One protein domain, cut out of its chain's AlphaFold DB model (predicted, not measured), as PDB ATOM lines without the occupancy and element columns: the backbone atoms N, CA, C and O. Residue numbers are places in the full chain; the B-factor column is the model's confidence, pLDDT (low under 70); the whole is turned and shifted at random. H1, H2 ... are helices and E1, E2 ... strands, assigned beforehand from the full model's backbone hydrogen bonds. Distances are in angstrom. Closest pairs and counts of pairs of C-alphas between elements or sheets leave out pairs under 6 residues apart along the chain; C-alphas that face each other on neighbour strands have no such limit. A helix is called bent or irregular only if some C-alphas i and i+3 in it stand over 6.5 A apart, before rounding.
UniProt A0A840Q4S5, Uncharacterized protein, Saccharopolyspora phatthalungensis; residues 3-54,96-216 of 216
ATOM      1  N   SER A   3     -11.751  11.076  32.863       96.56
ATOM      2  CA  SER A   3     -12.313  11.731  31.682       96.56
ATOM      3  C   SER A   3     -11.288  11.687  30.560       96.56
ATOM      4  O   SER A   3     -10.178  12.171  30.752       96.56
ATOM      5  N   VAL A   4     -11.678  11.172  29.400       97.62
ATOM      6  CA  VAL A   4     -10.836  11.109  28.197       97.62
ATOM      7  C   VAL A   4     -11.442  11.938  27.074       97.62
ATOM      8  O   VAL A   4     -12.664  12.105  26.980       97.62
ATOM      9  N   GLY A   5     -10.580  12.493  26.226       97.31
ATOM     10  CA  GLY A   5     -11.009  13.143  24.989       97.31
ATOM     11  C   GLY A   5     -11.472  12.127  23.938       97.31
ATOM     12  O   GLY A   5     -11.132  10.951  24.012       97.31
ATOM     13  N   TYR A   6     -12.200  12.580  22.911       96.62
ATOM     14  CA  TYR A   6     -12.660  11.704  21.820       96.62
ATOM     15  C   TYR A   6     -11.505  10.978  21.110       96.62
ATOM     16  O   TYR A   6     -11.541   9.765  20.925       96.62
ATOM     17  N   TRP A   7     -10.451  11.717  20.749       97.81
ATOM     18  CA  TRP A   7      -9.280  11.148  20.074       97.81
ATOM     19  C   TRP A   7      -8.462  10.221  20.978       97.81
ATOM     20  O   TRP A   7      -7.922   9.223  20.514       97.81
ATOM     21  N   GLU A   8      -8.403  10.530  22.270       97.56
ATOM     22  CA  GLU A   8      -7.723   9.702  23.265       97.56
ATOM     23  C   GLU A   8      -8.470   8.386  23.494       97.56
ATOM     24  O   GLU A   8      -7.852   7.327  23.470       97.56
ATOM     25  N   ALA A   9      -9.802   8.436  23.608       97.31
ATOM     26  CA  ALA A   9     -10.644   7.246  23.668       97.31
ATOM     27  C   ALA A   9     -10.415   6.344  22.444       97.31
ATOM     28  O   ALA A   9     -10.229   5.142  22.595       97.31
ATOM     29  N   TRP A  10     -10.332   6.921  21.241       97.56
ATOM     30  CA  TRP A  10      -9.988   6.174  20.028       97.56
ATOM     31  C   TRP A  10      -8.600   5.537  20.079       97.56
ATOM     32  O   TRP A  10      -8.447   4.381  19.688       97.56
ATOM     33  N   SER A  11      -7.596   6.263  20.570       97.88
ATOM     34  CA  SER A  11      -6.243   5.724  20.723       97.88
ATOM     35  C   SER A  11      -6.204   4.555  21.710       97.88
ATOM     36  O   SER A  11      -5.553   3.551  21.433       97.88
ATOM     37  N   LEU A  12      -6.907   4.675  22.841       97.12
ATOM     38  CA  LEU A  12      -7.009   3.636  23.870       97.12
ATOM     39  C   LEU A  12      -7.773   2.403  23.365       97.12
ATOM     40  O   LEU A  12      -7.363   1.266  23.608       97.12
ATOM     41  N   TRP A  13      -8.857   2.623  22.622       96.88
ATOM     42  CA  TRP A  13      -9.600   1.546  21.974       96.88
ATOM     43  C   TRP A  13      -8.720   0.799  20.967       96.88
ATOM     44  O   TRP A  13      -8.640  -0.428  20.997       96.88
ATOM     45  N   TRP A  14      -7.981   1.532  20.125       97.50
ATOM     46  CA  TRP A  14      -7.079   0.944  19.131       97.50
ATOM     47  C   TRP A  14      -5.921   0.159  19.764       97.50
ATOM     48  O   TRP A  14      -5.443  -0.811  19.180       97.50
ATOM     49  N   SER A  15      -5.485   0.525  20.976       97.62
ATOM     50  CA  SER A  15      -4.505  -0.256  21.742       97.62
ATOM     51  C   SER A  15      -5.087  -1.503  22.421       97.62
ATOM     52  O   SER A  15      -4.355  -2.215  23.106       97.62
ATOM     53  N   GLY A  16      -6.386  -1.783  22.256       96.81
ATOM     54  CA  GLY A  16      -7.073  -2.918  22.875       96.81
ATOM     55  C   GLY A  16      -7.415  -2.705  24.353       96.81
ATOM     56  O   GLY A  16      -7.708  -3.668  25.064       96.81
ATOM     57  N   THR A  17      -7.359  -1.465  24.845       96.88
ATOM     58  CA  THR A  17      -7.742  -1.138  26.221       96.88
ATOM     59  C   THR A  17      -9.259  -1.036  26.322       96.88
ATOM     60  O   THR A  17      -9.894  -0.308  25.563       96.88
ATOM     61  N   LYS A  18      -9.851  -1.741  27.290       96.19
ATOM     62  CA  LYS A  18     -11.288  -1.639  27.569       96.19
ATOM     63  C   LYS A  18     -11.631  -0.265  28.140       96.19
ATOM     64  O   LYS A  18     -10.981   0.195  29.076       96.19
ATOM     65  N   LEU A  19     -12.686   0.357  27.613       96.75
ATOM     66  CA  LEU A  19     -13.100   1.718  27.975       96.75
ATOM     67  C   LEU A  19     -14.242   1.784  29.010       96.75
ATOM     68  O   LEU A  19     -14.813   2.852  29.232       96.75
ATOM     69  N   GLU A  20     -14.579   0.666  29.662       95.31
ATOM     70  CA  GLU A  20     -15.738   0.549  30.568       95.31
ATOM     71  C   GLU A  20     -15.687   1.527  31.766       95.31
ATOM     72  O   GLU A  20     -16.722   2.064  32.165       95.31
ATOM     73  N   ASP A  21     -14.488   1.831  32.281       96.31
ATOM     74  CA  ASP A  21     -14.270   2.712  33.447       96.31
ATOM     75  C   ASP A  21     -13.993   4.188  33.094       96.31
ATOM     76  O   ASP A  21     -13.755   5.036  33.973       96.31
ATOM     77  N   PHE A  22     -14.027   4.516  31.803       97.56
ATOM     78  CA  PHE A  22     -13.758   5.854  31.293       97.56
ATOM     79  C   PHE A  22     -15.049   6.638  31.048       97.56
ATOM     80  O   PHE A  22     -16.123   6.093  30.770       97.56
ATOM     81  N   ALA A  23     -14.938   7.960  31.137       97.88
ATOM     82  CA  ALA A  23     -15.998   8.884  30.765       97.88
ATOM     83  C   ALA A  23     -15.521   9.800  29.635       97.88
ATOM     84  O   ALA A  23     -14.388  10.269  29.646       97.88
ATOM     85  N   MET A  24     -16.396  10.100  28.680       97.38
ATOM     86  CA  MET A  24     -16.147  11.087  27.630       97.38
ATOM     87  C   MET A  24     -17.156  12.222  27.795       97.38
ATOM     88  O   MET A  24     -18.364  11.983  27.863       97.38
ATOM     89  N   TRP A  25     -16.653  13.454  27.931       96.25
ATOM     90  CA  TRP A  25     -17.457  14.654  28.223       96.25
ATOM     91  C   TRP A  25     -18.391  14.497  29.440       96.25
ATOM     92  O   TRP A  25     -19.535  14.945  29.428       96.25
ATOM     93  N   GLY A  26     -17.907  13.833  30.495       95.50
ATOM     94  CA  GLY A  26     -18.655  13.626  31.742       95.50
ATOM     95  C   GLY A  26     -19.705  12.510  31.704       95.50
ATOM     96  O   GLY A  26     -20.328  12.243  32.729       95.50
ATOM     97  N   LEU A  27     -19.885  11.825  30.568       95.00
ATOM     98  CA  LEU A  27     -20.778  10.670  30.444       95.00
ATOM     99  C   LEU A  27     -19.978   9.360  30.370       95.00
ATOM    100  O   LEU A  27     -18.990   9.307  29.633       95.00
ATOM    101  N   PRO A  28     -20.395   8.291  31.082       96.69
ATOM    102  CA  PRO A  28     -19.760   6.976  30.979       96.69
ATOM    103  C   PRO A  28     -19.743   6.465  29.536       96.69
ATOM    104  O   PRO A  28     -20.734   6.632  28.819       96.69
ATOM    105  N   MET A  29     -18.671   5.785  29.120       96.81
ATOM    106  CA  MET A  29     -18.533   5.291  27.741       96.81
ATOM    107  C   MET A  29     -19.690   4.367  27.310       96.81
ATOM    108  O   MET A  29     -20.151   4.417  26.170       96.81
ATOM    109  N   LEU A  30     -20.272   3.622  28.257       94.25
ATOM    110  CA  LEU A  30     -21.469   2.802  28.038       94.25
ATOM    111  C   LEU A  30     -22.676   3.605  27.511       94.25
ATOM    112  O   LEU A  30     -23.468   3.092  26.717       94.25
ATOM    113  N   TRP A  31     -22.851   4.856  27.947       94.62
ATOM    114  CA  TRP A  31     -23.925   5.716  27.440       94.62
ATOM    115  C   TRP A  31     -23.678   6.130  25.991       94.62
ATOM    116  O   TRP A  31     -24.624   6.139  25.202       94.62
ATOM    117  N   TRP A  32     -22.426   6.399  25.620       96.19
ATOM    118  CA  TRP A  32     -22.053   6.709  24.241       96.19
ATOM    119  C   TRP A  32     -22.320   5.537  23.299       96.19
ATOM    120  O   TRP A  32     -22.935   5.755  22.257       96.19
ATOM    121  N   ALA A  33     -22.012   4.300  23.699       94.56
ATOM    122  CA  ALA A  33     -22.384   3.122  22.909       94.56
ATOM    123  C   ALA A  33     -23.899   3.002  22.698       94.56
ATOM    124  O   ALA A  33     -24.365   2.733  21.592       94.56
ATOM    125  N   ARG A  34     -24.709   3.271  23.732       91.31
ATOM    126  CA  ARG A  34     -26.178   3.261  23.601       91.31
ATOM    127  C   ARG A  34     -26.672   4.325  22.623       91.31
ATOM    128  O   ARG A  34     -27.506   4.017  21.774       91.31
ATOM    129  N   ILE A  35     -26.141   5.546  22.711       89.00
ATOM    130  CA  ILE A  35     -26.426   6.618  21.745       89.00
ATOM    131  C   ILE A  35     -26.024   6.165  20.336       89.00
ATOM    132  O   ILE A  35     -26.793   6.351  19.392       89.00
ATOM    133  N   GLY A  36     -24.871   5.505  20.208       92.88
ATOM    134  CA  GLY A  36     -24.385   4.924  18.964       92.88
ATOM    135  C   GLY A  36     -25.387   3.962  18.329       92.88
ATOM    136  O   GLY A  36     -25.799   4.160  17.186       92.88
ATOM    137  N   LYS A  37     -25.882   2.989  19.101       91.50
ATOM    138  CA  LYS A  37     -26.924   2.047  18.656       91.50
ATOM    139  C   LYS A  37     -28.222   2.745  18.260       91.50
ATOM    140  O   LYS A  37     -28.825   2.387  17.249       91.50
ATOM    141  N   CYS A  38     -28.650   3.760  19.016       87.94
ATOM    142  CA  CYS A  38     -29.831   4.550  18.668       87.94
ATOM    143  C   CYS A  38     -29.661   5.283  17.329       87.94
ATOM    144  O   CYS A  38     -30.583   5.278  16.513       87.94
ATOM    145  N   LEU A  39     -28.489   5.874  17.077       88.06
ATOM    146  CA  LEU A  39     -28.180   6.554  15.818       88.06
ATOM    147  C   LEU A  39     -28.112   5.578  14.636       88.06
ATOM    148  O   LEU A  39     -28.702   5.856  13.592       88.06
ATOM    149  N   GLN A  40     -27.468   4.419  14.810       93.56
ATOM    150  CA  GLN A  40     -27.440   3.363  13.791       93.56
ATOM    151  C   GLN A  40     -28.853   2.882  13.444       93.56
ATOM    152  O   GLN A  40     -29.199   2.767  12.266       93.56
ATOM    153  N   PHE A  41     -29.692   2.649  14.458       90.62
ATOM    154  CA  PHE A  41     -31.080   2.242  14.265       90.62
ATOM    155  C   PHE A  41     -31.886   3.312  13.522       90.62
ATOM    156  O   PHE A  41     -32.552   3.002  12.536       90.62
ATOM    157  N   ALA A  42     -31.798   4.574  13.950       83.62
ATOM    158  CA  ALA A  42     -32.515   5.680  13.324       83.62
ATOM    159  C   ALA A  42     -32.082   5.892  11.867       83.62
ATOM    160  O   ALA A  42     -32.930   5.985  10.980       83.62
ATOM    161  N   GLY A  43     -30.774   5.912  11.598       90.56
ATOM    162  CA  GLY A  43     -30.256   6.061  10.241       90.56
ATOM    163  C   GLY A  43     -30.658   4.894   9.337       90.56
ATOM    164  O   GLY A  43     -31.142   5.116   8.229       90.56
ATOM    165  N   THR A  44     -30.579   3.655   9.832       91.94
ATOM    166  CA  THR A  44     -31.031   2.468   9.085       91.94
ATOM    167  C   THR A  44     -32.533   2.514   8.814       91.94
ATOM    168  O   THR A  44     -32.966   2.239   7.696       91.94
ATOM    169  N   ALA A  45     -33.339   2.913   9.799       86.81
ATOM    170  CA  ALA A  45     -34.777   3.075   9.626       86.81
ATOM    171  C   ALA A  45     -35.097   4.123   8.550       86.81
ATOM    172  O   ALA A  45     -35.944   3.870   7.699       86.81
ATOM    173  N   ILE A  46     -34.392   5.259   8.527       87.81
ATOM    174  CA  ILE A  46     -34.566   6.279   7.483       87.81
ATOM    175  C   ILE A  46     -34.217   5.715   6.101       87.81
ATOM    176  O   ILE A  46     -34.982   5.924   5.163       87.81
ATOM    177  N   VAL A  47     -33.117   4.966   5.972       89.94
ATOM    178  CA  VAL A  47     -32.737   4.317   4.704       89.94
ATOM    179  C   VAL A  47     -33.807   3.322   4.253       89.94
ATOM    180  O   VAL A  47     -34.196   3.333   3.089       89.94
ATOM    181  N   ILE A  48     -34.338   2.497   5.159       88.12
ATOM    182  CA  ILE A  48     -35.435   1.572   4.841       88.12
ATOM    183  C   ILE A  48     -36.676   2.349   4.391       88.12
ATOM    184  O   ILE A  48     -37.295   1.980   3.395       88.12
ATOM    185  N   LEU A  49     -37.043   3.428   5.086       84.06
ATOM    186  CA  LEU A  49     -38.199   4.249   4.719       84.06
ATOM    187  C   LEU A  49     -38.029   4.905   3.346       84.06
ATOM    188  O   LEU A  49     -38.981   4.928   2.565       84.06
ATOM    189  N   ASP A  50     -36.827   5.379   3.032       86.00
ATOM    190  CA  ASP A  50     -36.486   5.941   1.724       86.00
ATOM    191  C   ASP A  50     -36.509   4.872   0.615       86.00
ATOM    192  O   ASP A  50     -37.058   5.120  -0.457       86.00
ATOM    193  N   LEU A  51     -36.015   3.656   0.886       87.88
ATOM    194  CA  LEU A  51     -36.066   2.523  -0.050       87.88
ATOM    195  C   LEU A  51     -37.494   2.025  -0.309       87.88
ATOM    196  O   LEU A  51     -37.831   1.652  -1.433       87.88
ATOM    197  N   VAL A  52     -38.338   1.988   0.725       88.62
ATOM    198  CA  VAL A  52     -39.753   1.614   0.592       88.62
ATOM    199  C   VAL A  52     -40.498   2.674  -0.224       88.62
ATOM    200  O   VAL A  52     -41.352   2.331  -1.043       88.62
ATOM    201  N   GLY A  53     -40.148   3.945  -0.041       84.31
ATOM    202  CA  GLY A  53     -40.757   5.069  -0.732       84.31
ATOM    203  C   GLY A  53     -42.157   5.416  -0.198       84.31
ATOM    204  O   GLY A  53     -42.873   4.570   0.361       84.31
ATOM    205  N   PRO A  54     -42.591   6.675  -0.368       81.06
ATOM    206  CA  PRO A  54     -43.856   7.154   0.180       81.06
ATOM    207  C   PRO A  54     -45.078   6.448  -0.431       81.06
ATOM    208  O   PRO A  54     -46.090   6.272   0.248       81.06
ATOM    209  N   LEU A  96     -76.174  11.953  20.815       71.75
ATOM    210  CA  LEU A  96     -75.785  10.747  21.549       71.75
ATOM    211  C   LEU A  96     -74.798   9.853  20.755       71.75
ATOM    212  O   LEU A  96     -73.884   9.270  21.339       71.75
ATOM    213  N   ILE A  97     -74.925   9.769  19.418       66.25
ATOM    214  CA  ILE A  97     -73.943   9.085  18.535       66.25
ATOM    215  C   ILE A  97     -72.585   9.749  18.613       66.25
ATOM    216  O   ILE A  97     -71.557   9.080  18.737       66.25
ATOM    217  N   ALA A  98     -72.583  11.071  18.434       71.19
ATOM    218  CA  ALA A  98     -71.369  11.865  18.409       71.19
ATOM    219  C   ALA A  98     -70.632  11.717  19.744       71.19
ATOM    220  O   ALA A  98     -69.417  11.525  19.760       71.19
ATOM    221  N   GLU A  99     -71.383  11.672  20.843       76.69
ATOM    222  CA  GLU A  99     -70.870  11.405  22.180       76.69
ATOM    223  C   GLU A  99     -70.259   9.995  22.307       76.69
ATOM    224  O   GLU A  99     -69.155   9.838  22.836       76.69
ATOM    225  N   ARG A 100     -70.902   8.958  21.745       70.69
ATOM    226  CA  ARG A 100     -70.335   7.594  21.705       70.69
ATOM    227  C   ARG A 100     -69.061   7.508  20.857       70.69
ATOM    228  O   ARG A 100     -68.112   6.843  21.272       70.69
ATOM    229  N   ARG A 101     -68.988   8.198  19.712       65.12
ATOM    230  CA  ARG A 101     -67.761   8.284  18.892       65.12
ATOM    231  C   ARG A 101     -66.622   8.974  19.635       65.12
ATOM    232  O   ARG A 101     -65.519   8.435  19.661       65.12
ATOM    233  N   ALA A 102     -66.901  10.100  20.289       71.19
ATOM    234  CA  ALA A 102     -65.925  10.787  21.131       71.19
ATOM    235  C   ALA A 102     -65.416   9.876  22.263       71.19
ATOM    236  O   ALA A 102     -64.232   9.895  22.597       71.19
ATOM    237  N   LYS A 103     -66.281   9.004  22.796       68.81
ATOM    238  CA  LYS A 103     -65.896   7.964  23.759       68.81
ATOM    239  C   LYS A 103     -64.899   6.960  23.180       68.81
ATOM    240  O   LYS A 103     -63.953   6.605  23.871       68.81
ATOM    241  N   ILE A 104     -65.070   6.508  21.937       61.84
ATOM    242  CA  ILE A 104     -64.145   5.558  21.291       61.84
ATOM    243  C   ILE A 104     -62.759   6.190  21.091       61.84
ATOM    244  O   ILE A 104     -61.752   5.569  21.439       61.84
ATOM    245  N   ASP A 105     -62.701   7.432  20.608       61.88
ATOM    246  CA  ASP A 105     -61.437   8.172  20.479       61.88
ATOM    247  C   ASP A 105     -60.793   8.425  21.854       61.88
ATOM    248  O   ASP A 105     -59.576   8.284  22.012       61.88
ATOM    249  N   TYR A 106     -61.609   8.688  22.879       71.06
ATOM    250  CA  TYR A 106     -61.165   8.753  24.271       71.06
ATOM    251  C   TYR A 106     -60.568   7.426  24.750       71.06
ATOM    252  O   TYR A 106     -59.497   7.443  25.349       71.06
ATOM    253  N   TYR A 107     -61.184   6.273  24.463       62.22
ATOM    254  CA  TYR A 107     -60.616   4.971  24.828       62.22
ATOM    255  C   TYR A 107     -59.253   4.755  24.165       62.22
ATOM    256  O   TYR A 107     -58.310   4.366  24.845       62.22
ATOM    257  N   TYR A 108     -59.106   5.082  22.879       61.50
ATOM    258  CA  TYR A 108     -57.840   4.913  22.161       61.50
ATOM    259  C   TYR A 108     -56.713   5.785  22.737       61.50
ATOM    260  O   TYR A 108     -55.597   5.306  22.953       61.50
ATOM    261  N   ASN A 109     -57.011   7.049  23.049       64.38
ATOM    262  CA  ASN A 109     -56.053   7.964  23.673       64.38
ATOM    263  C   ASN A 109     -55.762   7.571  25.134       64.38
ATOM    264  O   ASN A 109     -54.630   7.658  25.604       64.38
ATOM    265  N   ARG A 110     -56.767   7.044  25.840       66.81
ATOM    266  CA  ARG A 110     -56.632   6.510  27.197       66.81
ATOM    267  C   ARG A 110     -55.722   5.290  27.239       66.81
ATOM    268  O   ARG A 110     -54.922   5.197  28.156       66.81
ATOM    269  N   TYR A 111     -55.779   4.392  26.258       63.19
ATOM    270  CA  TYR A 111     -54.868   3.245  26.179       63.19
ATOM    271  C   TYR A 111     -53.412   3.666  25.940       63.19
ATOM    272  O   TYR A 111     -52.509   3.101  26.553       63.19
ATOM    273  N   PHE A 112     -53.179   4.708  25.136       63.28
ATOM    274  CA  PHE A 112     -51.850   5.307  24.968       63.28
ATOM    275  C   PHE A 112     -51.328   5.931  26.272       63.28
ATOM    276  O   PHE A 112     -50.197   5.664  26.677       63.28
ATOM    277  N   ILE A 113     -52.175   6.699  26.967       68.19
ATOM    278  CA  ILE A 113     -51.849   7.283  28.276       68.19
ATOM    279  C   ILE A 113     -51.588   6.180  29.304       68.19
ATOM    280  O   ILE A 113     -50.598   6.248  30.015       68.19
ATOM    281  N   ILE A 114     -52.410   5.129  29.351       65.88
ATOM    282  CA  ILE A 114     -52.205   3.967  30.224       65.88
ATOM    283  C   ILE A 114     -50.855   3.315  29.903       65.88
ATOM    284  O   ILE A 114     -50.034   3.140  30.792       65.88
ATOM    285  N   PHE A 115     -50.548   3.012  28.645       65.94
ATOM    286  CA  PHE A 115     -49.255   2.419  28.311       65.94
ATOM    287  C   PHE A 115     -48.082   3.270  28.830       65.94
ATOM    288  O   PHE A 115     -47.207   2.755  29.520       65.94
ATOM    289  N   PHE A 116     -48.104   4.584  28.601       66.94
ATOM    290  CA  PHE A 116     -47.033   5.477  29.047       66.94
ATOM    291  C   PHE A 116     -46.977   5.635  30.577       66.94
ATOM    292  O   PHE A 116     -45.904   5.557  31.174       66.94
ATOM    293  N   CYS A 117     -48.133   5.803  31.222       72.00
ATOM    294  CA  CYS A 117     -48.264   5.984  32.667       72.00
ATOM    295  C   CYS A 117     -48.027   4.707  33.470       72.00
ATOM    296  O   CYS A 117     -47.818   4.808  34.671       72.00
ATOM    297  N   TYR A 118     -48.063   3.525  32.861       70.25
ATOM    298  CA  TYR A 118     -47.800   2.275  33.572       70.25
ATOM    299  C   TYR A 118     -46.439   1.688  33.205       70.25
ATOM    300  O   TYR A 118     -45.726   1.264  34.107       70.25
ATOM    301  N   VAL A 119     -46.003   1.719  31.941       68.88
ATOM    302  CA  VAL A 119     -44.692   1.160  31.561       68.88
ATOM    303  C   VAL A 119     -43.546   1.974  32.161       68.88
ATOM    304  O   VAL A 119     -42.629   1.395  32.741       68.88
ATOM    305  N   VAL A 120     -43.605   3.309  32.087       70.69
ATOM    306  CA  VAL A 120     -42.513   4.169  32.574       70.69
ATOM    307  C   VAL A 120     -42.340   4.060  34.100       70.69
ATOM    308  O   VAL A 120     -41.217   3.801  34.542       70.69
ATOM    309  N   PRO A 121     -43.401   4.148  34.929       75.25
ATOM    310  CA  PRO A 121     -43.259   3.951  36.371       75.25
ATOM    311  C   PRO A 121     -42.903   2.518  36.755       75.25
ATOM    312  O   PRO A 121     -42.163   2.338  37.712       75.25
ATOM    313  N   THR A 122     -43.358   1.508  36.005       74.94
ATOM    314  CA  THR A 122     -42.989   0.099  36.246       74.94
ATOM    315  C   THR A 122     -41.477  -0.099  36.177       74.94
ATOM    316  O   THR A 122     -40.889  -0.703  37.072       74.94
ATOM    317  N   VAL A 123     -40.825   0.464  35.155       75.19
ATOM    318  CA  VAL A 123     -39.358   0.430  35.032       75.19
ATOM    319  C   VAL A 123     -38.694   1.165  36.201       75.19
ATOM    320  O   VAL A 123     -37.712   0.674  36.757       75.19
ATOM    321  N   GLY A 124     -39.258   2.301  36.625       78.00
ATOM    322  CA  GLY A 124     -38.798   3.039  37.803       78.00
ATOM    323  C   GLY A 124     -38.904   2.235  39.103       78.00
ATOM    324  O   GLY A 124     -37.944   2.182  39.865       78.00
ATOM    325  N   VAL A 125     -40.031   1.556  39.331       79.56
ATOM    326  CA  VAL A 125     -40.267   0.697  40.503       79.56
ATOM    327  C   VAL A 125     -39.320  -0.497  40.509       79.56
ATOM    328  O   VAL A 125     -38.786  -0.825  41.559       79.56
ATOM    329  N   LEU A 126     -39.055  -1.118  39.357       79.38
ATOM    330  CA  LEU A 126     -38.085  -2.211  39.258       79.38
ATOM    331  C   LEU A 126     -36.662  -1.744  39.587       79.38
ATOM    332  O   LEU A 126     -35.947  -2.417  40.327       79.38
ATOM    333  N   TYR A 127     -36.268  -0.574  39.078       79.88
ATOM    334  CA  TYR A 127     -34.948   0.002  39.327       79.88
ATOM    335  C   TYR A 127     -34.755   0.397  40.798       79.88
ATOM    336  O   TYR A 127     -33.777   0.002  41.432       79.88
ATOM    337  N   VAL A 128     -35.704   1.152  41.357       82.94
ATOM    338  CA  VAL A 128     -35.674   1.600  42.756       82.94
ATOM    339  C   VAL A 128     -35.832   0.405  43.693       82.94
ATOM    340  O   VAL A 128     -35.026   0.228  44.601       82.94
ATOM    341  N   GLY A 129     -36.814  -0.457  43.440       80.38
ATOM    342  CA  GLY A 129     -37.075  -1.657  44.228       80.38
ATOM    343  C   GLY A 129     -35.860  -2.575  44.292       80.38
ATOM    344  O   GLY A 129     -35.454  -2.942  45.385       80.38
ATOM    345  N   GLY A 130     -35.215  -2.862  43.157       80.62
ATOM    346  CA  GLY A 130     -33.998  -3.678  43.131       80.62
ATOM    347  C   GLY A 130     -32.835  -3.061  43.914       80.62
ATOM    348  O   GLY A 130     -32.110  -3.780  44.596       80.62
ATOM    349  N   LYS A 131     -32.682  -1.730  43.870       84.75
ATOM    350  CA  LYS A 131     -31.630  -1.021  44.610       84.75
ATOM    351  C   LYS A 131     -31.818  -1.113  46.128       84.75
ATOM    352  O   LYS A 131     -30.854  -1.371  46.838       84.75
ATOM    353  N   TYR A 132     -33.041  -0.903  46.613       88.88
ATOM    354  CA  TYR A 132     -33.331  -0.823  48.051       88.88
ATOM    355  C   TYR A 132     -33.729  -2.165  48.682       88.88
ATOM    356  O   TYR A 132     -33.789  -2.265  49.904       88.88
ATOM    357  N   PHE A 133     -33.979  -3.209  47.885       86.06
ATOM    358  CA  PHE A 133     -34.396  -4.516  48.396       86.06
ATOM    359  C   PHE A 133     -33.375  -5.103  49.381       86.06
ATOM    360  O   PHE A 133     -33.747  -5.506  50.475       86.06
ATOM    361  N   ASN A 134     -32.082  -5.081  49.057       80.56
ATOM    362  CA  ASN A 134     -31.062  -5.648  49.950       80.56
ATOM    363  C   ASN A 134     -30.953  -4.895  51.287       80.56
ATOM    364  O   ASN A 134     -30.748  -5.524  52.319       80.56
ATOM    365  N   GLU A 135     -31.133  -3.571  51.277       88.56
ATOM    366  CA  GLU A 135     -31.142  -2.747  52.494       88.56
ATOM    367  C   GLU A 135     -32.391  -3.005  53.350       88.56
ATOM    368  O   GLU A 135     -32.323  -2.992  54.575       88.56
ATOM    369  N   LEU A 136     -33.537  -3.276  52.715       88.50
ATOM    370  CA  LEU A 136     -34.799  -3.529  53.410       88.50
ATOM    371  C   LEU A 136     -34.777  -4.856  54.178       88.50
ATOM    372  O   LEU A 136     -35.382  -4.964  55.244       88.50
ATOM    373  N   VAL A 137     -34.115  -5.877  53.630       90.31
ATOM    374  CA  VAL A 137     -34.224  -7.249  54.142       90.31
ATOM    375  C   VAL A 137     -33.027  -7.655  55.027       90.31
ATOM    376  O   VAL A 137     -33.069  -8.691  55.683       90.31
ATOM    377  N   SER A 138     -31.989  -6.817  55.147       89.06
ATOM    378  CA  SER A 138     -30.740  -7.146  55.863       89.06
ATOM    379  C   SER A 138     -30.876  -7.379  57.378       89.06
ATOM    380  O   SER A 138     -29.919  -7.816  58.009       89.06
ATOM    381  N   GLY A 139     -32.030  -7.077  57.981       91.00
ATOM    382  CA  GLY A 139     -32.303  -7.287  59.411       91.00
ATOM    383  C   GLY A 139     -33.171  -8.508  59.738       91.00
ATOM    384  O   GLY A 139     -33.520  -8.699  60.902       91.00
ATOM    385  N   TYR A 140     -33.563  -9.305  58.740       94.62
ATOM    386  CA  TYR A 140     -34.502 -10.415  58.915       94.62
ATOM    387  C   TYR A 140     -33.804 -11.786  58.938       94.62
ATOM    388  O   TYR A 140     -32.704 -11.926  58.414       94.62
ATOM    389  N   PRO A 141     -34.444 -12.823  59.514       95.19
ATOM    390  CA  PRO A 141     -33.944 -14.196  59.448       95.19
ATOM    391  C   PRO A 141     -33.853 -14.716  58.005       95.19
ATOM    392  O   PRO A 141     -34.730 -14.421  57.195       95.19
ATOM    393  N   ASP A 142     -32.881 -15.585  57.711       92.31
ATOM    394  CA  ASP A 142     -32.597 -16.099  56.355       92.31
ATOM    395  C   ASP A 142     -33.827 -16.645  55.608       92.31
ATOM    396  O   ASP A 142     -34.034 -16.360  54.427       92.31
ATOM    397  N   TRP A 143     -34.699 -17.396  56.287       94.69
ATOM    398  CA  TRP A 143     -35.902 -17.962  55.663       94.69
ATOM    399  C   TRP A 143     -36.877 -16.880  55.166       94.69
ATOM    400  O   TRP A 143     -37.512 -17.049  54.124       94.69
ATOM    401  N   LEU A 144     -36.959 -15.747  55.870       87.75
ATOM    402  CA  LEU A 144     -37.751 -14.579  55.478       87.75
ATOM    403  C   LEU A 144     -37.120 -13.869  54.276       87.75
ATOM    404  O   LEU A 144     -37.849 -13.454  53.375       87.75
ATOM    405  N   ILE A 145     -35.783 -13.803  54.221       89.44
ATOM    406  CA  ILE A 145     -35.046 -13.253  53.075       89.44
ATOM    407  C   ILE A 145     -35.380 -14.035  51.802       89.44
ATOM    408  O   ILE A 145     -35.706 -13.443  50.771       89.44
ATOM    409  N   HIS A 146     -35.371 -15.367  51.877       88.44
ATOM    410  CA  HIS A 146     -35.702 -16.215  50.734       88.44
ATOM    411  C   HIS A 146     -37.147 -16.031  50.259       88.44
ATOM    412  O   HIS A 146     -37.377 -15.898  49.057       88.44
ATOM    413  N   ILE A 147     -38.123 -15.976  51.174       90.88
ATOM    414  CA  ILE A 147     -39.532 -15.736  50.817       90.88
ATOM    415  C   ILE A 147     -39.700 -14.364  50.160       90.88
ATOM    416  O   ILE A 147     -40.333 -14.261  49.107       90.88
ATOM    417  N   ALA A 148     -39.108 -13.317  50.742       85.25
ATOM    418  CA  ALA A 148     -39.139 -11.975  50.173       85.25
ATOM    419  C   ALA A 148     -38.517 -11.952  48.767       85.25
ATOM    420  O   ALA A 148     -39.070 -11.326  47.862       85.25
ATOM    421  N   GLY A 149     -37.413 -12.679  48.561       86.19
ATOM    422  CA  GLY A 149     -36.756 -12.809  47.262       86.19
ATOM    423  C   GLY A 149     -37.659 -13.455  46.209       86.19
ATOM    424  O   GLY A 149     -37.804 -12.919  45.110       86.19
ATOM    425  N   TRP A 150     -38.334 -14.557  46.547       92.56
ATOM    426  CA  TRP A 150     -39.281 -15.213  45.636       92.56
ATOM    427  C   TRP A 150     -40.476 -14.327  45.283       92.56
ATOM    428  O   TRP A 150     -40.868 -14.260  44.117       92.56
ATOM    429  N   LEU A 151     -41.033 -13.610  46.263       87.75
ATOM    430  CA  LEU A 151     -42.130 -12.670  46.026       87.75
ATOM    431  C   LEU A 151     -41.695 -11.507  45.131       87.75
ATOM    432  O   LEU A 151     -42.420 -11.143  44.206       87.75
ATOM    433  N   PHE A 152     -40.498 -10.961  45.356       84.62
ATOM    434  CA  PHE A 152     -39.935  -9.922  44.501       84.62
ATOM    435  C   PHE A 152     -39.775 -10.419  43.058       84.62
ATOM    436  O   PHE A 152     -40.251  -9.766  42.130       84.62
ATOM    437  N   LEU A 153     -39.199 -11.609  42.860       86.19
ATOM    438  CA  LEU A 153     -39.053 -12.216  41.533       86.19
ATOM    439  C   LEU A 153     -40.401 -12.452  40.838       86.19
ATOM    440  O   LEU A 153     -40.515 -12.212  39.637       86.19
ATOM    441  N   LEU A 154     -41.430 -12.870  41.577       89.69
ATOM    442  CA  LEU A 154     -42.777 -13.042  41.034       89.69
ATOM    443  C   LEU A 154     -43.356 -11.713  40.528       89.69
ATOM    444  O   LEU A 154     -43.883 -11.654  39.417       89.69
ATOM    445  N   VAL A 155     -43.223 -10.637  41.310       84.25
ATOM    446  CA  VAL A 155     -43.662  -9.292  40.904       84.25
ATOM    447  C   VAL A 155     -42.909  -8.840  39.653       84.25
ATOM    448  O   VAL A 155     -43.533  -8.391  38.692       84.25
ATOM    449  N   VAL A 156     -41.588  -9.023  39.617       83.00
ATOM    450  CA  VAL A 156     -40.759  -8.707  38.443       83.00
ATOM    451  C   VAL A 156     -41.243  -9.478  37.210       83.00
ATOM    452  O   VAL A 156     -41.427  -8.881  36.151       83.00
ATOM    453  N   ALA A 157     -41.509 -10.780  37.341       86.50
ATOM    454  CA  ALA A 157     -41.986 -11.613  36.241       86.50
ATOM    455  C   ALA A 157     -43.348 -11.148  35.700       86.50
ATOM    456  O   ALA A 157     -43.525 -11.045  34.484       86.50
ATOM    457  N   ILE A 158     -44.293 -10.803  36.581       86.00
ATOM    458  CA  ILE A 158     -45.608 -10.267  36.193       86.00
ATOM    459  C   ILE A 158     -45.451  -8.947  35.432       86.00
ATOM    460  O   ILE A 158     -46.084  -8.754  34.394       86.00
ATOM    461  N   LEU A 159     -44.580  -8.055  35.908       81.38
ATOM    462  CA  LEU A 159     -44.319  -6.773  35.254       81.38
ATOM    463  C   LEU A 159     -43.675  -6.960  33.873       81.38
ATOM    464  O   LEU A 159     -44.084  -6.300  32.919       81.38
ATOM    465  N   ILE A 160     -42.732  -7.897  33.730       81.88
ATOM    466  CA  ILE A 160     -42.133  -8.249  32.434       81.88
ATOM    467  C   ILE A 160     -43.201  -8.772  31.469       81.88
ATOM    468  O   ILE A 160     -43.289  -8.289  30.340       81.88
ATOM    469  N   LEU A 161     -44.041  -9.715  31.902       84.62
ATOM    470  CA  LEU A 161     -45.130 -10.244  31.074       84.62
ATOM    471  C   LEU A 161     -46.099  -9.141  30.647       84.62
ATOM    472  O   LEU A 161     -46.525  -9.111  29.493       84.62
ATOM    473  N   TRP A 162     -46.407  -8.207  31.544       79.50
ATOM    474  CA  TRP A 162     -47.272  -7.070  31.248       79.50
ATOM    475  C   TRP A 162     -46.655  -6.128  30.205       79.50
ATOM    476  O   TRP A 162     -47.336  -5.720  29.263       79.50
ATOM    477  N   VAL A 163     -45.351  -5.845  30.307       77.88
ATOM    478  CA  VAL A 163     -44.608  -5.061  29.306       77.88
ATOM    479  C   VAL A 163     -44.561  -5.783  27.960       77.88
ATOM    480  O   VAL A 163     -44.798  -5.146  26.938       77.88
ATOM    481  N   ILE A 164     -44.316  -7.098  27.935       79.50
ATOM    482  CA  ILE A 164     -44.318  -7.900  26.700       79.50
ATOM    483  C   ILE A 164     -45.706  -7.892  26.062       79.50
ATOM    484  O   ILE A 164     -45.827  -7.676  24.856       79.50
ATOM    485  N   PHE A 165     -46.761  -8.098  26.850       80.69
ATOM    486  CA  PHE A 165     -48.139  -8.096  26.367       80.69
ATOM    487  C   PHE A 165     -48.525  -6.728  25.797       80.69
ATOM    488  O   PHE A 165     -49.025  -6.642  24.674       80.69
ATOM    489  N   GLY A 166     -48.207  -5.655  26.528       75.62
ATOM    490  CA  GLY A 166     -48.354  -4.286  26.050       75.62
ATOM    491  C   GLY A 166     -47.592  -4.075  24.744       75.62
ATOM    492  O   GLY A 166     -48.192  -3.722  23.735       75.62
ATOM    493  N   ALA A 167     -46.292  -4.357  24.714       73.75
ATOM    494  CA  ALA A 167     -45.484  -4.227  23.509       73.75
ATOM    495  C   ALA A 167     -46.078  -5.024  22.337       73.75
ATOM    496  O   ALA A 167     -46.231  -4.480  21.255       73.75
ATOM    497  N   THR A 168     -46.515  -6.264  22.535       74.88
ATOM    498  CA  THR A 168     -47.074  -7.088  21.449       74.88
ATOM    499  C   THR A 168     -48.341  -6.475  20.846       74.88
ATOM    500  O   THR A 168     -48.537  -6.537  19.633       74.88
ATOM    501  N   LEU A 169     -49.180  -5.836  21.664       73.44
ATOM    502  CA  LEU A 169     -50.390  -5.162  21.191       73.44
ATOM    503  C   LEU A 169     -50.109  -3.778  20.587       73.44
ATOM    504  O   LEU A 169     -50.707  -3.411  19.573       73.44
ATOM    505  N   TYR A 170     -49.208  -3.002  21.193       68.38
ATOM    506  CA  TYR A 170     -48.964  -1.607  20.820       68.38
ATOM    507  C   TYR A 170     -47.916  -1.449  19.716       68.38
ATOM    508  O   TYR A 170     -48.041  -0.547  18.890       68.38
ATOM    509  N   LEU A 171     -46.904  -2.315  19.663       67.50
ATOM    510  CA  LEU A 171     -45.794  -2.227  18.711       67.50
ATOM    511  C   LEU A 171     -46.271  -2.322  17.251       67.50
ATOM    512  O   LEU A 171     -45.817  -1.498  16.465       67.50
ATOM    513  N   PRO A 172     -47.234  -3.184  16.858       67.56
ATOM    514  CA  PRO A 172     -47.776  -3.171  15.497       67.56
ATOM    515  C   PRO A 172     -48.465  -1.848  15.148       67.56
ATOM    516  O   PRO A 172     -48.267  -1.314  14.060       67.56
ATOM    517  N   VAL A 173     -49.237  -1.274  16.078       66.25
ATOM    518  CA  VAL A 173     -49.908   0.021  15.870       66.25
ATOM    519  C   VAL A 173     -48.874   1.140  15.743       66.25
ATOM    520  O   VAL A 173     -48.983   1.984  14.852       66.25
ATOM    521  N   LEU A 174     -47.845   1.125  16.590       66.12
ATOM    522  CA  LEU A 174     -46.758   2.098  16.576       66.12
ATOM    523  C   LEU A 174     -45.935   1.995  15.281       66.12
ATOM    524  O   LEU A 174     -45.727   3.005  14.611       66.12
ATOM    525  N   ILE A 175     -45.543   0.779  14.886       65.31
ATOM    526  CA  ILE A 175     -44.790   0.479  13.658       65.31
ATOM    527  C   ILE A 175     -45.585   0.856  12.410       65.31
ATOM    528  O   ILE A 175     -44.996   1.285  11.429       65.31
ATOM    529  N   LEU A 176     -46.910   0.724  12.406       65.12
ATOM    530  CA  LEU A 176     -47.708   1.109  11.241       65.12
ATOM    531  C   LEU A 176     -47.961   2.620  11.182       65.12
ATOM    532  O   LEU A 176     -48.018   3.193  10.094       65.12
ATOM    533  N   ARG A 177     -48.106   3.285  12.336       66.62
ATOM    534  CA  ARG A 177     -48.540   4.687  12.394       66.62
ATOM    535  C   ARG A 177     -47.377   5.672  12.405       66.62
ATOM    536  O   ARG A 177     -47.405   6.634  11.638       66.62
ATOM    537  N   VAL A 178     -46.345   5.430  13.214       69.75
ATOM    538  CA  VAL A 178     -45.202   6.348  13.358       69.75
ATOM    539  C   VAL A 178     -44.482   6.576  12.026       69.75
ATOM    540  O   VAL A 178     -44.300   7.739  11.677       69.75
ATOM    541  N   PRO A 179     -44.173   5.551  11.206       66.44
ATOM    542  CA  PRO A 179     -43.559   5.769   9.901       66.44
ATOM    543  C   PRO A 179     -44.393   6.628   8.962       66.44
ATOM    544  O   PRO A 179     -43.829   7.407   8.205       66.44
ATOM    545  N   SER A 180     -45.725   6.533   9.006       65.62
ATOM    546  CA  SER A 180     -46.579   7.355   8.142       65.62
ATOM    547  C   SER A 180     -46.544   8.834   8.535       65.62
ATOM    548  O   SER A 180     -46.357   9.679   7.669       65.62
ATOM    549  N   VAL A 181     -46.609   9.144   9.833       69.75
ATOM    550  CA  VAL A 181     -46.523  10.526  10.336       69.75
ATOM    551  C   VAL A 181     -45.121  11.096  10.129       69.75
ATOM    552  O   VAL A 181     -44.966  12.211   9.641       69.75
ATOM    553  N   VAL A 182     -44.088  10.316  10.459       68.56
ATOM    554  CA  VAL A 182     -42.689  10.735  10.315       68.56
ATOM    555  C   VAL A 182     -42.318  10.898   8.843       68.56
ATOM    556  O   VAL A 182     -41.647  11.865   8.506       68.56
ATOM    557  N   SER A 183     -42.778  10.021   7.945       67.12
ATOM    558  CA  SER A 183     -42.533  10.174   6.503       67.12
ATOM    559  C   SER A 183     -43.301  11.352   5.901       67.12
ATOM    560  O   SER A 183     -42.741  12.067   5.078       67.12
ATOM    561  N   GLU A 184     -44.541  11.616   6.317       70.56
ATOM    562  CA  GLU A 184     -45.266  12.822   5.895       70.56
ATOM    563  C   GLU A 184     -44.573  14.098   6.390       70.56
ATOM    564  O   GLU A 184     -44.468  15.060   5.635       70.56
ATOM    565  N   TRP A 185     -44.033  14.098   7.609       74.50
ATOM    566  CA  TRP A 185     -43.268  15.227   8.137       74.50
ATOM    567  C   TRP A 185     -41.909  15.401   7.432       74.50
ATOM    568  O   TRP A 185     -41.581  16.505   7.004       74.50
ATOM    569  N   LEU A 186     -41.149  14.316   7.249       67.38
ATOM    570  CA  LEU A 186     -39.823  14.336   6.613       67.38
ATOM    571  C   LEU A 186     -39.883  14.605   5.104       67.38
ATOM    572  O   LEU A 186     -39.024  15.302   4.574       67.38
ATOM    573  N   PHE A 187     -40.873  14.052   4.398       70.56
ATOM    574  CA  PHE A 187     -40.942  14.083   2.931       70.56
ATOM    575  C   PHE A 187     -42.095  14.938   2.381       70.56
ATOM    576  O   PHE A 187     -42.168  15.159   1.170       70.56
ATOM    577  N   GLY A 188     -42.996  15.441   3.230       68.31
ATOM    578  CA  GLY A 188     -44.101  16.319   2.824       68.31
ATOM    579  C   GLY A 188     -43.653  17.717   2.393       68.31
ATOM    580  O   GLY A 188     -44.363  18.388   1.642       68.31
ATOM    581  N   ALA A 189     -42.446  18.137   2.781       59.66
ATOM    582  CA  ALA A 189     -41.832  19.388   2.350       59.66
ATOM    583  C   ALA A 189     -41.270  19.290   0.910       59.66
ATOM    584  O   ALA A 189     -40.070  19.216   0.679       59.66
ATOM    585  N   GLY A 190     -42.156  19.291  -0.089       52.41
ATOM    586  CA  GLY A 190     -41.878  19.827  -1.429       52.41
ATOM    587  C   GLY A 190     -40.734  19.207  -2.260       52.41
ATOM    588  O   GLY A 190     -39.623  19.723  -2.323       52.41
ATOM    589  N   LYS A 191     -41.080  18.176  -3.043       61.19
ATOM    590  CA  LYS A 191     -40.599  17.799  -4.399       61.19
ATOM    591  C   LYS A 191     -39.099  17.670  -4.758       61.19
ATOM    592  O   LYS A 191     -38.859  17.146  -5.843       61.19
ATOM    593  N   LYS A 192     -38.091  18.037  -3.951       60.81
ATOM    594  CA  LYS A 192     -36.660  17.841  -4.339       60.81
ATOM    595  C   LYS A 192     -35.665  17.486  -3.214       60.81
ATOM    596  O   LYS A 192     -34.467  17.456  -3.471       60.81
ATOM    597  N   GLN A 193     -36.103  17.177  -1.991       59.69
ATOM    598  CA  GLN A 193     -35.199  17.072  -0.822       59.69
ATOM    599  C   GLN A 193     -34.748  15.651  -0.415       59.69
ATOM    600  O   GLN A 193     -34.371  15.430   0.732       59.69
ATOM    601  N   GLY A 194     -34.713  14.675  -1.328       66.44
ATOM    602  CA  GLY A 194     -34.250  13.317  -0.980       66.44
ATOM    603  C   GLY A 194     -32.768  13.243  -0.570       66.44
ATOM    604  O   GLY A 194     -32.389  12.448   0.285       66.44
ATOM    605  N   HIS A 195     -31.914  14.099  -1.140       78.94
ATOM    606  CA  HIS A 195     -30.464  14.030  -0.932       78.94
ATOM    607  C   HIS A 195     -29.990  14.377   0.499       78.94
ATOM    608  O   HIS A 195     -29.211  13.602   1.054       78.94
ATOM    609  N   PRO A 196     -30.421  15.484   1.142       86.44
ATOM    610  CA  PRO A 196     -29.941  15.833   2.483       86.44
ATOM    611  C   PRO A 196     -30.358  14.825   3.560       86.44
ATOM    612  O   PRO A 196     -29.558  14.519   4.439       86.44
ATOM    613  N   ILE A 197     -31.564  14.253   3.475       84.94
ATOM    614  CA  ILE A 197     -32.033  13.249   4.443       84.94
ATOM    615  C   ILE A 197     -31.205  11.964   4.341       84.94
ATOM    616  O   ILE A 197     -30.820  11.402   5.363       84.94
ATOM    617  N   ARG A 198     -30.869  11.527   3.121       88.19
ATOM    618  CA  ARG A 198     -29.986  10.369   2.904       88.19
ATOM    619  C   ARG A 198     -28.595  10.601   3.480       88.19
ATOM    620  O   ARG A 198     -28.056   9.714   4.133       88.19
ATOM    621  N   VAL A 199     -28.040  11.798   3.283       90.69
ATOM    622  CA  VAL A 199     -26.747  12.178   3.866       90.69
ATOM    623  C   VAL A 199     -26.826  12.190   5.392       90.69
ATOM    624  O   VAL A 199     -25.959  11.619   6.041       90.69
ATOM    625  N   ALA A 200     -27.882  12.760   5.976       88.62
ATOM    626  CA  ALA A 200     -28.076  12.763   7.425       88.62
ATOM    627  C   ALA A 200     -28.211  11.342   7.998       88.62
ATOM    628  O   ALA A 200     -27.591  11.031   9.011       88.62
ATOM    629  N   ALA A 201     -28.966  10.464   7.333       91.38
ATOM    630  CA  ALA A 201     -29.107   9.065   7.728       91.38
ATOM    631  C   ALA A 201     -27.775   8.312   7.651       91.38
ATOM    632  O   ALA A 201     -27.415   7.598   8.584       91.38
ATOM    633  N   PHE A 202     -27.017   8.513   6.570       94.88
ATOM    634  CA  PHE A 202     -25.684   7.940   6.414       94.88
ATOM    635  C   PHE A 202     -24.731   8.424   7.514       94.88
ATOM    636  O   PHE A 202     -24.090   7.608   8.170       94.88
ATOM    637  N   LEU A 203     -24.690   9.735   7.778       95.31
ATOM    638  CA  LEU A 203     -23.883  10.305   8.857       95.31
ATOM    639  C   LEU A 203     -24.300   9.760  10.225       95.31
ATOM    640  O   LEU A 203     -23.432   9.438  11.029       95.31
ATOM    641  N   ALA A 204     -25.601   9.594  10.482       93.44
ATOM    642  CA  ALA A 204     -26.091   8.989  11.718       93.44
ATOM    643  C   ALA A 204     -25.601   7.541  11.877       93.44
ATOM    644  O   ALA A 204     -25.151   7.176  12.960       93.44
ATOM    645  N   ILE A 205     -25.614   6.735  10.809       95.44
ATOM    646  CA  ILE A 205     -25.073   5.368  10.839       95.44
ATOM    647  C   ILE A 205     -23.570   5.392  11.125       95.44
ATOM    648  O   ILE A 205     -23.115   4.688  12.022       95.44
ATOM    649  N   VAL A 206     -22.801   6.217  10.406       97.31
ATOM    650  CA  VAL A 206     -21.339   6.285  10.554       97.31
ATOM    651  C   VAL A 206     -20.948   6.765  11.950       97.31
ATOM    652  O   VAL A 206     -20.167   6.098  12.626       97.31
ATOM    653  N   VAL A 207     -21.507   7.881  12.419       96.69
ATOM    654  CA  VAL A 207     -21.246   8.404  13.770       96.69
ATOM    655  C   VAL A 207     -21.715   7.405  14.822       96.69
ATOM    656  O   VAL A 207     -20.998   7.139  15.785       96.69
ATOM    657  N   GLY A 208     -22.887   6.802  14.621       96.44
ATOM    658  CA  GLY A 208     -23.423   5.799  15.525       96.44
ATOM    659  C   GLY A 208     -22.533   4.561  15.638       96.44
ATOM    660  O   GLY A 208     -22.368   4.023  16.728       96.44
ATOM    661  N   PHE A 209     -21.922   4.131  14.535       97.50
ATOM    662  CA  PHE A 209     -20.942   3.045  14.509       97.50
ATOM    663  C   PHE A 209     -19.668   3.397  15.279       97.50
ATOM    664  O   PHE A 209     -19.213   2.603  16.096       97.50
ATOM    665  N   HIS A 210     -19.138   4.612  15.101       97.38
ATOM    666  CA  HIS A 210     -17.952   5.058  15.840       97.38
ATOM    667  C   HIS A 210     -18.200   5.087  17.354       97.38
ATOM    668  O   HIS A 210     -17.345   4.665  18.124       97.38
ATOM    669  N   LEU A 211     -19.367   5.570  17.790       96.00
ATOM    670  CA  LEU A 211     -19.716   5.619  19.213       96.00
ATOM    671  C   LEU A 211     -19.955   4.231  19.819       96.00
ATOM    672  O   LEU A 211     -19.637   4.020  20.986       96.00
ATOM    673  N   ASP A 212     -20.520   3.302  19.046       96.69
ATOM    674  CA  ASP A 212     -20.744   1.919  19.483       96.69
ATOM    675  C   ASP A 212     -19.422   1.166  19.656       96.69
ATOM    676  O   ASP A 212     -19.229   0.533  20.688       96.69
ATOM    677  N   LEU A 213     -18.474   1.335  18.720       96.38
ATOM    678  CA  LEU A 213     -17.123   0.775  18.843       96.38
ATOM    679  C   LEU A 213     -16.411   1.246  20.114       96.38
ATOM    680  O   LEU A 213     -15.803   0.443  20.808       96.38
ATOM    681  N   LEU A 214     -16.510   2.534  20.456       95.62
ATOM    682  CA  LEU A 214     -15.845   3.067  21.648       95.62
ATOM    683  C   LEU A 214     -16.384   2.492  22.967       95.62
ATOM    684  O   LEU A 214     -15.691   2.565  23.977       95.62
ATOM    685  N   GLY A 215     -17.606   1.956  22.993       92.19
ATOM    686  CA  GLY A 215     -18.161   1.330  24.196       92.19
ATOM    687  C   GLY A 215     -18.265  -0.194  24.141       92.19
ATOM    688  O   GLY A 215     -18.887  -0.754  25.045       92.19
ATOM    689  N   SER A 216     -17.700  -0.844  23.114       88.12
ATOM    690  CA  SER A 216     -17.544  -2.304  23.003       88.12
ATOM    691  C   SER A 216     -16.146  -2.747  23.413       88.12
ATOM    692  O   SER A 216     -16.046  -3.727  24.181       88.12
TER     693      SER A 216
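This is residues 3 to 54 and 96 to 216 of the 216 residues of an uncharacterized protein of Saccharopolyspora phatthalungensis (UniProt A0A840Q4S5). This is an open frame of two helix pairs: a loosely closed hairpin of H3 and H4a, and H2 with H5 side by side, linked by the shorter arm H4b of the bent helix H4. H1 and the small strand E1 lie by the end of the H2 and H5 pair where H2 begins and H5 ends, while residues 96 to 110 of H3 stick out far from the rest. The 173 printed residues include five named helices and one strand, in the order H1, E1, H2, H3, H4, H5, mostly helix. The whole is flat and only just loose, close to extended, with a radius of gyration of the C-alphas of 23.0 A and spans of 71 by 71 by 23 A.

Find C-alpha 142 at (-32.597, -16.099, 56.355), where H4, residues 142 to 187, begins. By its hydrogen bonds it was assigned as one helix, but it is bent: C-alphas 169 and 172 are 6.6 A apart. Arm H4a, residues 142 to 169, is 40.9 A long, and arm H4b, residues 172 to 187, is 22.4 A. H3, residues 96 to 137, starts at C-alpha 96, (-75.785, 10.747, 21.549), and runs 55.8 A; it is irregular, with C-alphas 131 and 134 7.1 A apart, and has a kink of 44 degrees near residue 131. H2, residues 29 to 54, covers 37.5 A and is irregular, with C-alphas 51 and 54 9.1 A apart. H5, residues 194 to 214, covers 30.9 A and ends at C-alpha 214, (-15.845, 3.067, 21.648). H1 is residues 6 to 14, and E1 residues 22 to 24.

Start at H4a and H4b, whose lines stand at a steep tilt of 55 degrees. H3 and H4a form a helical hairpin and touch at a shallow tilt of 30 degrees, opposite ways; their closest C-alphas, of Val 137 and Ile 145, are 6.2 A apart. H4b, with residues 179 to 183 alone, only just touches residues 49 to 54 of H2, with 3 pairs of C-alphas within 8 A, the closest Pro 54 and Ser 183 at 7.1 A. H2 and H5 touch at a shallow tilt of 27 degrees, opposite ways, with the C-alphas of Gly 36 and Gly 208 closest at 3.7 A. H1 only just touches H5, at its residue 214 alone, with 3 pairs within 8 A. E1 pairs with no named strand. Each O i to N i+4 pair is within hydrogen-bond range in H1, H4a and H5; in H2 it is 21 of 22, in H3 35 of 38, in H4b 10 of 12.

The farthest C-alphas, Ser 15 and Leu 96, are 72.1 A apart. Residues 55 to 95 are not printed, and C-alphas 54 and 96 are 38.6 A apart across that cut. Of the links printed whole, none is long. Mean pLDDT of the printed part is 83.0; 38 residues are under 70, among them 107 to 116 and 170 to 183.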